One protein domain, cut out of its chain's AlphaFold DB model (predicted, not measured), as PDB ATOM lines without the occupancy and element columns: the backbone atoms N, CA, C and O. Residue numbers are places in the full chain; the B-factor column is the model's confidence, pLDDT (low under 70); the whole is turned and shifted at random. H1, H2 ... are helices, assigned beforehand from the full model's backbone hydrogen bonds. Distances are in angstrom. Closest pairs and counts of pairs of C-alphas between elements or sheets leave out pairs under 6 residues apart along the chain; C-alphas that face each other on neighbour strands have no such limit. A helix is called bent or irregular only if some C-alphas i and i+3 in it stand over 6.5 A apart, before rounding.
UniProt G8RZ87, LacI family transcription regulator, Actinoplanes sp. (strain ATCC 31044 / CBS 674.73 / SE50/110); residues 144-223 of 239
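What this domain is: This is residues 144 to 223 of the 239 residues of the protein "LacI family transcription regulator" of Actinoplanes sp. (strain ATCC 31044 / CBS 674.73 / SE50/110) (UniProt G8RZ87). One long helix, H4, makes the shaft of a loose, elongated model, with shorter helices gathered near its two ends. Near its first half are H1 and H2, which run opposite ways, and the very short H3 sits beyond them at one extreme of the long axis; at the other end of H4 the chain folds back and H5 stands crosswise to it, making a corner. The printed part has 80 residues with five named helices in the order H1, H2, H3, H4, H5, no named strand, and the class all helix. It is loose, with a radius of gyration of the C-alphas of 16.3 A, and the C-alphas span 51 by 26 by 20 A.

Where its parts are: H1 is residues 144 to 156, 18.6 A from first to last C-alpha, and begins with C-alpha 144 at (216.423, 231.979, 189.430). H2 is residues 161 to 168, 10.3 A long, and H3 is residues 175 to 179, 6.3 A long. H4 is residues 184 to 206, 32.6 A long, from C-alpha 184 at (229.751, 236.231, 166.416). H5 is residues 215 to 222, 10.6 A long, and ends with C-alpha 222 at (247.543, 235.583, 193.121). No helix is bent.

How they stand to each other: H1 and H2 form a helical hairpin at a shallow tilt of 29 degrees, opposite ways. They only just touch, with 3 pairs of C-alphas within 8 A, the closest being those of Met 154 and Gln 164 at 6.7 A; H1 does so with residues 151 to 154 alone. H2 and H3 are close but not clearly touching, the closest C-alphas being those of Val 162 and Gly 177, 7.4 A apart. H2 and H4 are also close but not clearly touching, with the C-alphas of Ala 163 and Met 186 closest at 6.5 A, at a steep tilt of 61 degrees, the same way. H1 and H4 are close but not clearly touching, with the C-alphas of Met 154 and Ile 190 closest at 7.3 A; their steep tilt of 68 degrees, opposite ways, is only just short of about perpendicular. H3 and H4 are apart. H4 and H5 only just touch, with 3 pairs of C-alphas within 8 A, H4 with residues 202 to 206 alone; the closest C-alphas, of Ala 206 and Leu 221, are 6.4 A apart and the lines are about perpendicular at 80 degrees. H5 is apart from H1, H2 and H3. In H1, H2, H3, H4 and H5 every O i to N i+4 pair is within hydrogen-bond range.

The domain as a whole: The two C-alphas farthest apart, those of Met 175 and Thr 211, are 50.9 A apart. The printed part has no cut, and no link is long: H1 to H2 and H3 to H4 are tight, H2 to H3 and H4 to H5 short. The mean pLDDT of the printed part is 91.6, and no printed residue is under 70.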
ATOM      1  N   HIS A 144     217.219 231.223 190.394       92.31
ATOM      2  CA  HIS A 144     216.423 231.979 189.430       92.31
ATOM      3  C   HIS A 144     216.697 233.487 189.518       92.31
ATOM      4  O   HIS A 144     216.842 234.136 188.489       92.31
ATOM      5  N   GLY A 145     216.881 234.024 190.726       93.25
ATOM      6  CA  GLY A 145     217.320 235.404 190.946       93.25
ATOM      7  C   GLY A 145     218.672 235.703 190.297       93.25
ATOM      8  O   GLY A 145     218.807 236.715 189.622       93.25
ATOM      9  N   MET A 146     219.646 234.785 190.384       92.56
ATOM     10  CA  MET A 146     220.920 234.928 189.658       92.56
ATOM     11  C   MET A 146     220.723 234.955 188.136       92.56
ATOM     12  O   MET A 146     221.409 235.691 187.433       92.56
ATOM     13  N   ARG A 147     219.772 234.172 187.616       93.75
ATOM     14  CA  ARG A 147     219.414 234.197 186.194       93.75
ATOM     15  C   ARG A 147     218.774 235.531 185.789       93.75
ATOM     16  O   ARG A 147     219.070 236.012 184.702       93.75
ATOM     17  N   HIS A 148     217.949 236.138 186.642       95.25
ATOM     18  CA  HIS A 148     217.452 237.499 186.413       95.25
ATOM     19  C   HIS A 148     218.574 238.535 186.457       95.25
ATOM     20  O   HIS A 148     218.658 239.349 185.549       95.25
ATOM     21  N   GLY A 149     219.483 238.455 187.432       94.50
ATOM     22  CA  GLY A 149     220.656 239.333 187.482       94.50
ATOM     23  C   GLY A 149     221.510 239.234 186.217       94.50
ATOM     24  O   GLY A 149     221.959 240.247 185.697       94.50
ATOM     25  N   TYR A 150     221.658 238.030 185.656       95.00
ATOM     26  CA  TYR A 150     222.366 237.860 184.390       95.00
ATOM     27  C   TYR A 150     221.660 238.539 183.205       95.00
ATOM     28  O   TYR A 150     222.321 239.153 182.371       95.00
ATOM     29  N   GLN A 151     220.328 238.460 183.141       95.94
ATOM     30  CA  GLN A 151     219.536 239.209 182.163       95.94
ATOM     31  C   GLN A 151     219.768 240.720 182.324       95.94
ATOM     32  O   GLN A 151     220.108 241.383 181.352       95.94
ATOM     33  N   THR A 152     219.686 241.237 183.555       96.88
ATOM     34  CA  THR A 152     219.927 242.655 183.863       96.88
ATOM     35  C   THR A 152     221.323 243.117 183.447       96.88
ATOM     36  O   THR A 152     221.452 244.181 182.857       96.88
ATOM     37  N   TRP A 153     222.367 242.315 183.675       97.31
ATOM     38  CA  TRP A 153     223.721 242.655 183.221       97.31
ATOM     39  C   TRP A 153     223.817 242.782 181.701       97.31
ATOM     40  O   TRP A 153     224.453 243.701 181.203       97.31
ATOM     41  N   MET A 154     223.157 241.901 180.948       97.12
ATOM     42  CA  MET A 154     223.137 242.023 179.489       97.12
ATOM     43  C   MET A 154     222.387 243.274 179.011       97.12
ATOM     44  O   MET A 154     222.773 243.837 177.987       97.12
ATOM     45  N   ASP A 155     221.358 243.714 179.739       97.69
ATOM     46  CA  ASP A 155     220.675 244.983 179.470       97.69
ATOM     47  C   ASP A 155     221.591 246.188 179.760       97.69
ATOM     48  O   ASP A 155     221.707 247.074 178.916       97.69
ATOM     49  N   GLU A 156     222.303 246.192 180.895       97.94
ATOM     50  CA  GLU A 156     223.313 247.211 181.246       97.94
ATOM     51  C   GLU A 156     224.442 247.304 180.206       97.94
ATOM     52  O   GLU A 156     224.918 248.392 179.899       97.94
ATOM     53  N   ASP A 157     224.851 246.164 179.642       97.19
ATOM     54  CA  ASP A 157     225.917 246.061 178.636       97.19
ATOM     55  C   ASP A 157     225.406 246.309 177.193       97.19
ATOM     56  O   ASP A 157     226.121 246.080 176.202       97.19
ATOM     57  N   GLU A 158     224.148 246.752 177.062       97.19
ATOM     58  CA  GLU A 158     223.447 247.063 175.811       97.19
ATOM     59  C   GLU A 158     223.498 245.916 174.786       97.19
ATOM     60  O   GLU A 158     223.670 246.114 173.571       97.19
ATOM     61  N   ILE A 159     223.416 244.672 175.263       96.94
ATOM     62  CA  ILE A 159     223.425 243.491 174.404       96.94
ATOM     63  C   ILE A 159     222.092 243.423 173.640       96.94
ATOM     64  O   ILE A 159     221.028 243.514 174.247       96.94
ATOM     65  N   PRO A 160     222.086 243.215 172.310       95.00
ATOM     66  CA  PRO A 160     220.837 243.120 171.557       95.00
ATOM     67  C   PRO A 160     219.932 241.983 172.048       95.00
ATOM     68  O   PRO A 160     220.396 240.856 172.235       95.00
ATOM     69  N   TYR A 161     218.626 242.247 172.166       94.19
ATOM     70  CA  TYR A 161     217.626 241.316 172.715       94.19
ATOM     71  C   TYR A 161     217.657 239.903 172.105       94.19
ATOM     72  O   TYR A 161     217.480 238.915 172.818       94.19
ATOM     73  N   VAL A 162     217.933 239.780 170.800       93.38
ATOM     74  CA  VAL A 162     218.062 238.475 170.126       93.38
ATOM     75  C   VAL A 162     219.221 237.641 170.692       93.38
ATOM     76  O   VAL A 162     219.073 236.439 170.911       93.38
ATOM     77  N   ALA A 163     220.358 238.273 170.996       94.38
ATOM     78  CA  ALA A 163     221.522 237.604 171.566       94.38
ATOM     79  C   ALA A 163     221.291 237.249 173.039       94.38
ATOM     80  O   ALA A 163     221.632 236.144 173.461       94.38
ATOM     81  N   GLN A 164     220.634 238.140 173.788       95.06
ATOM     82  CA  GLN A 164     220.207 237.864 175.158       95.06
ATOM     83  C   GLN A 164     219.266 236.655 175.218       95.06
ATOM     84  O   GLN A 164     219.500 235.705 175.964       95.06
ATOM     85  N   SER A 165     218.239 236.646 174.365       93.62
ATOM     86  CA  SER A 165     217.268 235.555 174.268       93.62
ATOM     87  C   SER A 165     217.937 234.228 173.926       93.62
ATOM     88  O   SER A 165     217.690 233.238 174.614       93.62
ATOM     89  N   GLN A 166     218.856 234.196 172.954       92.31
ATOM     90  CA  GLN A 166     219.621 232.982 172.643       92.31
ATOM     91  C   GLN A 166     220.433 232.492 173.849       92.31
ATOM     92  O   GLN A 166     220.409 231.300 174.170       92.31
ATOM     93  N   GLN A 167     221.132 233.403 174.524       93.19
ATOM     94  CA  GLN A 167     221.968 233.091 175.678       93.19
ATOM     95  C   GLN A 167     221.144 232.549 176.852       93.19
ATOM     96  O   GLN A 167     221.541 231.602 177.537       93.19
ATOM     97  N   MET A 168     219.947 233.096 177.037       93.12
ATOM     98  CA  MET A 168     218.987 232.647 178.034       93.12
ATOM     99  C   MET A 168     218.273 231.362 177.606       93.12
ATOM    100  O   MET A 168     217.823 230.601 178.463       93.12
ATOM    101  N   GLY A 169     218.215 231.057 176.312       92.38
ATOM    102  CA  GLY A 169     217.385 229.985 175.769       92.38
ATOM    103  C   GLY A 169     215.901 230.333 175.759       92.38
ATOM    104  O   GLY A 169     215.083 229.450 175.989       92.38
ATOM    105  N   HIS A 170     215.573 231.609 175.573       92.19
ATOM    106  CA  HIS A 170     214.217 232.071 175.320       92.19
ATOM    107  C   HIS A 170     213.920 232.027 173.820       92.19
ATOM    108  O   HIS A 170     214.806 232.251 172.993       92.19
ATOM    109  N   GLU A 171     212.660 231.778 173.478       90.00
ATOM    110  CA  GLU A 171     212.152 232.025 172.133       90.00
ATOM    111  C   GLU A 171     211.932 233.529 171.943       90.00
ATOM    112  O   GLU A 171     211.471 234.221 172.852       90.00
ATOM    113  N   VAL A 172     212.279 234.045 170.763       89.19
ATOM    114  CA  VAL A 172     212.079 235.458 170.419       89.19
ATOM    115  C   VAL A 172     210.725 235.589 169.718       89.19
ATOM    116  O   VAL A 172     210.585 235.088 168.602       89.19
ATOM    117  N   PRO A 173     209.724 236.247 170.327       87.38
ATOM    118  CA  PRO A 173     208.412 236.378 169.707       87.38
ATOM    119  C   PRO A 173     208.425 237.365 168.526       87.38
ATOM    120  O   PRO A 173     209.204 238.321 168.484       87.38
ATOM    121  N   GLY A 174     207.497 237.164 167.587       89.00
ATOM    122  CA  GLY A 174     207.214 238.095 166.492       89.00
ATOM    123  C   GLY A 174     208.292 238.167 165.404       89.00
ATOM    124  O   GLY A 174     209.120 237.273 165.245       89.00
ATOM    125  N   MET A 175     208.278 239.264 164.639       85.75
ATOM    126  CA  MET A 175     209.158 239.465 163.476       85.75
ATOM    127  C   MET A 175     210.647 239.419 163.832       85.75
ATOM    128  O   MET A 175     211.462 238.951 163.037       85.75
ATOM    129  N   HIS A 176     211.013 239.846 165.042       82.44
ATOM    130  CA  HIS A 176     212.399 239.786 165.497       82.44
ATOM    131  C   HIS A 176     212.941 238.355 165.526       82.44
ATOM    132  O   HIS A 176     214.096 238.167 165.161       82.44
ATOM    133  N   GLY A 177     212.126 237.356 165.878       82.00
ATOM    134  CA  GLY A 177     212.547 235.952 165.876       82.00
ATOM    135  C   GLY A 177     212.743 235.365 164.479       82.00
ATOM    136  O   GLY A 177     213.469 234.389 164.326       82.00
ATOM    137  N   ILE A 178     212.131 235.974 163.459       84.19
ATOM    138  CA  ILE A 178     212.213 235.525 162.064       84.19
ATOM    139  C   ILE A 178     213.436 236.133 161.367       84.19
ATOM    140  O   ILE A 178     214.149 235.432 160.655       84.19
ATOM    141  N   TYR A 179     213.686 237.430 161.576       87.00
ATOM    142  CA  TYR A 179     214.686 238.182 160.803       87.00
ATOM    143  C   TYR A 179     215.965 238.521 161.567       87.00
ATOM    144  O   TYR A 179     216.955 238.913 160.950       87.00
ATOM    145  N   SER A 180     215.969 238.420 162.898       87.69
ATOM    146  CA  SER A 180     217.171 238.728 163.675       87.69
ATOM    147  C   SER A 180     218.017 237.474 163.835       87.69
ATOM    148  O   SER A 180     217.544 236.444 164.311       87.69
ATOM    149  N   HIS A 181     219.297 237.581 163.497       90.06
ATOM    150  CA  HIS A 181     220.270 236.516 163.701       90.06
ATOM    151  C   HIS A 181     221.308 236.945 164.729       90.06
ATOM    152  O   HIS A 181     221.773 238.087 164.737       90.06
ATOM    153  N   VAL A 182     221.691 236.008 165.592       93.25
ATOM    154  CA  VAL A 182     222.826 236.210 166.486       93.25
ATOM    155  C   VAL A 182     224.106 236.104 165.671       93.25
ATOM    156  O   VAL A 182     224.305 235.146 164.928       93.25
ATOM    157  N   THR A 183     224.973 237.101 165.810       93.50
ATOM    158  CA  THR A 183     226.269 237.153 165.126       93.50
ATOM    159  C   THR A 183     227.404 236.868 166.103       93.50
ATOM    160  O   THR A 183     227.273 237.113 167.305       93.50
ATOM    161  N   ASP A 184     228.556 236.441 165.589       94.62
ATOM    162  CA  ASP A 184     229.751 236.231 166.416       94.62
ATOM    163  C   ASP A 184     230.175 237.501 167.157       94.62
ATOM    164  O   ASP A 184     230.574 237.433 168.316       94.62
ATOM    165  N   ARG A 185     229.993 238.677 166.541       96.06
ATOM    166  CA  ARG A 185     230.255 239.970 167.187       96.06
ATOM    167  C   ARG A 185     229.366 240.194 168.414       96.06
ATOM    168  O   ARG A 185     229.840 240.732 169.410       96.06
ATOM    169  N   MET A 186     228.092 239.802 168.364       96.06
ATOM    170  CA  MET A 186     227.195 239.904 169.524       96.06
ATOM    171  C   MET A 186     227.609 238.935 170.635       96.06
ATOM    172  O   MET A 186     227.632 239.322 171.800       96.06
ATOM    173  N   LEU A 187     227.978 237.700 170.282       95.25
ATOM    174  CA  LEU A 187     228.489 236.726 171.251       95.25
ATOM    175  C   LEU A 187     229.796 237.205 171.888       95.25
ATOM    176  O   LEU A 187     229.978 237.044 173.092       95.25
ATOM    177  N   GLU A 188     230.676 237.836 171.112       96.19
ATOM    178  CA  GLU A 188     231.928 238.390 171.617       96.19
ATOM    179  C   GLU A 188     231.695 239.541 172.597       96.19
ATOM    180  O   GLU A 188     232.336 239.583 173.642       96.19
ATOM    181  N   ARG A 189     230.703 240.408 172.343       97.31
ATOM    182  CA  ARG A 189     230.294 241.431 173.320       97.31
ATOM    183  C   ARG A 189     229.870 240.811 174.652       97.31
ATOM    184  O   ARG A 189     230.302 241.290 175.693       97.31
ATOM    185  N   ILE A 190     229.093 239.722 174.629       96.94
ATOM    186  CA  ILE A 190     228.696 239.007 175.857       96.94
ATOM    187  C   ILE A 190     229.927 238.437 176.577       96.94
ATOM    188  O   ILE A 190     230.044 238.573 177.795       96.94
ATOM    189  N   ARG A 191     230.857 237.801 175.847       97.50
ATOM    190  CA  ARG A 191     232.088 237.239 176.435       97.50
ATOM    191  C   ARG A 191     232.946 238.323 177.078       97.50
ATOM    192  O   ARG A 191     233.377 238.137 178.212       97.50
ATOM    193  N   ALA A 192     233.163 239.432 176.374       97.50
ATOM    194  CA  ALA A 192     233.959 240.555 176.849       97.50
ATOM    195  C   ALA A 192     233.337 241.204 178.092       97.50
ATOM    196  O   ALA A 192     234.033 241.405 179.085       97.50
ATOM    197  N   ALA A 193     232.025 241.449 178.082       97.25
ATOM    198  CA  ALA A 193     231.329 242.050 179.214       97.25
ATOM    199  C   ALA A 193     231.376 241.160 180.468       97.25
ATOM    200  O   ALA A 193     231.727 241.610 181.558       97.25
ATOM    201  N   LEU A 194     231.129 239.855 180.314       96.31
ATOM    202  CA  LEU A 194     231.254 238.902 181.419       96.31
ATOM    203  C   LEU A 194     232.694 238.758 181.927       96.31
ATOM    204  O   LEU A 194     232.902 238.574 183.126       96.31
ATOM    205  N   GLN A 195     233.681 238.815 181.031       95.75
ATOM    206  CA  GLN A 195     235.094 238.784 181.401       95.75
ATOM    207  C   GLN A 195     235.470 240.010 182.239       95.75
ATOM    208  O   GLN A 195     236.078 239.850 183.296       95.75
ATOM    209  N   LEU A 196     235.042 241.204 181.822       95.69
ATOM    210  CA  LEU A 196     235.266 242.444 182.562       95.69
ATOM    211  C   LEU A 196     234.630 242.387 183.959       95.69
ATOM    212  O   LEU A 196     235.315 242.615 184.956       95.69
ATOM    213  N   ARG A 197     233.354 241.985 184.050       95.38
ATOM    214  CA  ARG A 197     232.640 241.834 185.333       95.38
ATOM    215  C   ARG A 197     233.332 240.839 186.268       95.38
ATOM    216  O   ARG A 197     233.379 241.050 187.481       95.38
ATOM    217  N   TRP A 198     233.895 239.757 185.727       93.38
ATOM    218  CA  TRP A 198     234.702 238.810 186.501       93.38
ATOM    219  C   TRP A 198     235.993 239.443 187.034       93.38
ATOM    220  O   TRP A 198     236.306 239.278 188.211       93.38
ATOM    221  N   GLU A 199     236.732 240.177 186.205       93.12
ATOM    222  CA  GLU A 199     237.974 240.849 186.607       93.12
ATOM    223  C   GLU A 199     237.733 241.936 187.661       93.12
ATOM    224  O   GLU A 199     238.494 242.050 188.623       93.12
ATOM    225  N   GLU A 200     236.649 242.698 187.526       93.44
ATOM    226  CA  GLU A 200     236.183 243.656 188.532       93.44
ATOM    227  C   GLU A 200     235.805 242.968 189.842       93.44
ATOM    228  O   GLU A 200     236.263 243.372 190.912       93.44
ATOM    229  N   SER A 201     235.043 241.875 189.763       91.81
ATOM    230  CA  SER A 201     234.668 241.075 190.932       91.81
ATOM    231  C   SER A 201     235.887 240.466 191.623       91.81
ATOM    232  O   SER A 201     235.936 240.405 192.850       91.81
ATOM    233  N   LEU A 202     236.895 240.034 190.861       91.62
ATOM    234  CA  LEU A 202     238.165 239.547 191.395       91.62
ATOM    235  C   LEU A 202     238.937 240.649 192.123       91.62
ATOM    236  O   LEU A 202     239.436 240.399 193.219       91.62
ATOM    237  N   ARG A 203     239.003 241.860 191.555       90.81
ATOM    238  CA  ARG A 203     239.613 243.028 192.210       90.81
ATOM    239  C   ARG A 203     238.886 243.383 193.506       90.81
ATOM    240  O   ARG A 203     239.533 243.517 194.539       90.81
ATOM    241  N   ALA A 204     237.555 243.432 193.489       90.12
ATOM    242  CA  ALA A 204     236.756 243.645 194.696       90.12
ATOM    243  C   ALA A 204     236.986 242.532 195.735       90.12
ATOM    244  O   ALA A 204     237.185 242.800 196.919       90.12
ATOM    245  N   ARG A 205     237.045 241.268 195.297       89.00
ATOM    246  CA  ARG A 205     237.344 240.120 196.163       89.00
ATOM    247  C   ARG A 205     238.750 240.202 196.761       89.00
ATOM    248  O   ARG A 205     238.928 239.723 197.880       89.00
ATOM    249  N   ALA A 206     239.726 240.788 196.072       89.06
ATOM    250  CA  ALA A 206     241.094 240.944 196.570       89.06
ATOM    251  C   ALA A 206     241.223 241.939 197.736       89.06
ATOM    252  O   ALA A 206     242.234 241.904 198.432       89.06
ATOM    253  N   ALA A 207     240.198 242.760 197.985       86.19
ATOM    254  CA  ALA A 207     240.127 243.631 199.157       86.19
ATOM    255  C   ALA A 207     239.798 242.871 200.466       86.19
ATOM    256  O   ALA A 207     240.004 243.385 201.563       86.19
ATOM    257  N   LEU A 208     239.301 241.633 200.361       85.38
ATOM    258  CA  LEU A 208     239.213 240.667 201.465       85.38
ATOM    259  C   LEU A 208     240.560 239.900 201.583       85.38
ATOM    260  O   LEU A 208     241.549 240.301 200.971       85.38
ATOM    261  N   PRO A 209     240.683 238.774 202.316       84.50
ATOM    262  CA  PRO A 209     241.937 238.018 202.321       84.50
ATOM    263  C   PRO A 209     242.321 237.489 200.929       84.50
ATOM    264  O   PRO A 209     241.512 236.837 200.270       84.50
ATOM    265  N   LEU A 210     243.576 237.682 200.505       81.38
ATOM    266  CA  LEU A 210     244.098 237.155 199.226       81.38
ATOM    267  C   LEU A 210     244.103 235.615 199.151       81.38
ATOM    268  O   LEU A 210     244.264 235.033 198.078       81.38
ATOM    269  N   THR A 211     243.936 234.936 200.286       85.69
ATOM    270  CA  THR A 211     243.768 233.484 200.345       85.69
ATOM    271  C   THR A 211     242.314 233.091 200.089       85.69
ATOM    272  O   THR A 211     241.371 233.846 200.328       85.69
ATOM    273  N   SER A 212     242.117 231.882 199.570       88.62
ATOM    274  CA  SER A 212     240.790 231.336 199.305       88.62
ATOM    275  C   SER A 212     240.797 229.832 199.536       88.62
ATOM    276  O   SER A 212     241.740 229.150 199.134       88.62
ATOM    277  N   ALA A 213     239.733 229.317 200.154       86.06
ATOM    278  CA  ALA A 213     239.506 227.878 200.292       86.06
ATOM    279  C   ALA A 213     239.256 227.193 198.936       86.06
ATOM    280  O   ALA A 213     239.465 225.993 198.799       86.06
ATOM    281  N   VAL A 214     238.835 227.957 197.921       83.50
ATOM    282  CA  VAL A 214     238.692 227.489 196.538       83.50
ATOM    283  C   VAL A 214     240.037 227.662 195.820       83.50
ATOM    284  O   VAL A 214     240.418 228.813 195.572       83.50
ATOM    285  N   PRO A 215     240.747 226.575 195.442       82.38
ATOM    286  CA  PRO A 215     242.097 226.664 194.876       82.38
ATOM    287  C   PRO A 215     242.160 227.464 193.576       82.38
ATOM    288  O   PRO A 215     243.082 228.250 193.374       82.38
ATOM    289  N   LEU A 216     241.150 227.315 192.715       81.56
ATOM    290  CA  LEU A 216     241.071 228.045 191.450       81.56
ATOM    291  C   LEU A 216     240.947 229.558 191.658       81.56
ATOM    292  O   LEU A 216     241.613 230.328 190.972       81.56
ATOM    293  N   LEU A 217     240.137 229.978 192.633       85.50
ATOM    294  CA  LEU A 217     240.023 231.385 193.007       85.50
ATOM    295  C   LEU A 217     241.306 231.875 193.688       85.50
ATOM    296  O   LEU A 217     241.765 232.969 193.390       85.50
ATOM    297  N   ALA A 218     241.927 231.063 194.548       87.94
ATOM    298  CA  ALA A 218     243.204 231.409 195.174       87.94
ATOM    299  C   ALA A 218     244.309 231.634 194.129       87.94
ATOM    300  O   ALA A 218     245.114 232.548 194.274       87.94
ATOM    301  N   ALA A 219     244.345 230.824 193.067       86.19
ATOM    302  CA  ALA A 219     245.262 231.019 191.950       86.19
ATOM    303  C   ALA A 219     244.959 232.320 191.186       86.19
ATOM    304  O   ALA A 219     245.881 233.084 190.927       86.19
ATOM    305  N   ALA A 220     243.685 232.607 190.897       87.19
ATOM    306  CA  ALA A 220     243.280 233.835 190.210       87.19
ATOM    307  C   ALA A 220     243.557 235.113 191.029       87.19
ATOM    308  O   ALA A 220     243.956 236.132 190.478       87.19
ATOM    309  N   LEU A 221     243.401 235.070 192.355       89.12
ATOM    310  CA  LEU A 221     243.732 236.206 193.223       89.12
ATOM    311  C   LEU A 221     245.240 236.483 193.257       89.12
ATOM    312  O   LEU A 221     245.649 237.637 193.321       89.12
ATOM    313  N   LYS A 222     246.077 235.441 193.165       87.56
ATOM    314  CA  LYS A 222     247.543 235.583 193.121       87.56
ATOM    315  C   LYS A 222     248.062 236.209 191.826       87.56
ATOM    316  O   LYS A 222     249.188 236.691 191.824       87.56
ATOM    317  N   THR A 223     247.284 236.177 190.742       86.25
ATOM    318  CA  THR A 223     247.672 236.803 189.468       86.25
ATOM    319  C   THR A 223     247.336 238.289 189.404       86.25
ATOM    320  O   THR A 223     247.792 238.961 188.484       86.25
TER     321      THR A 223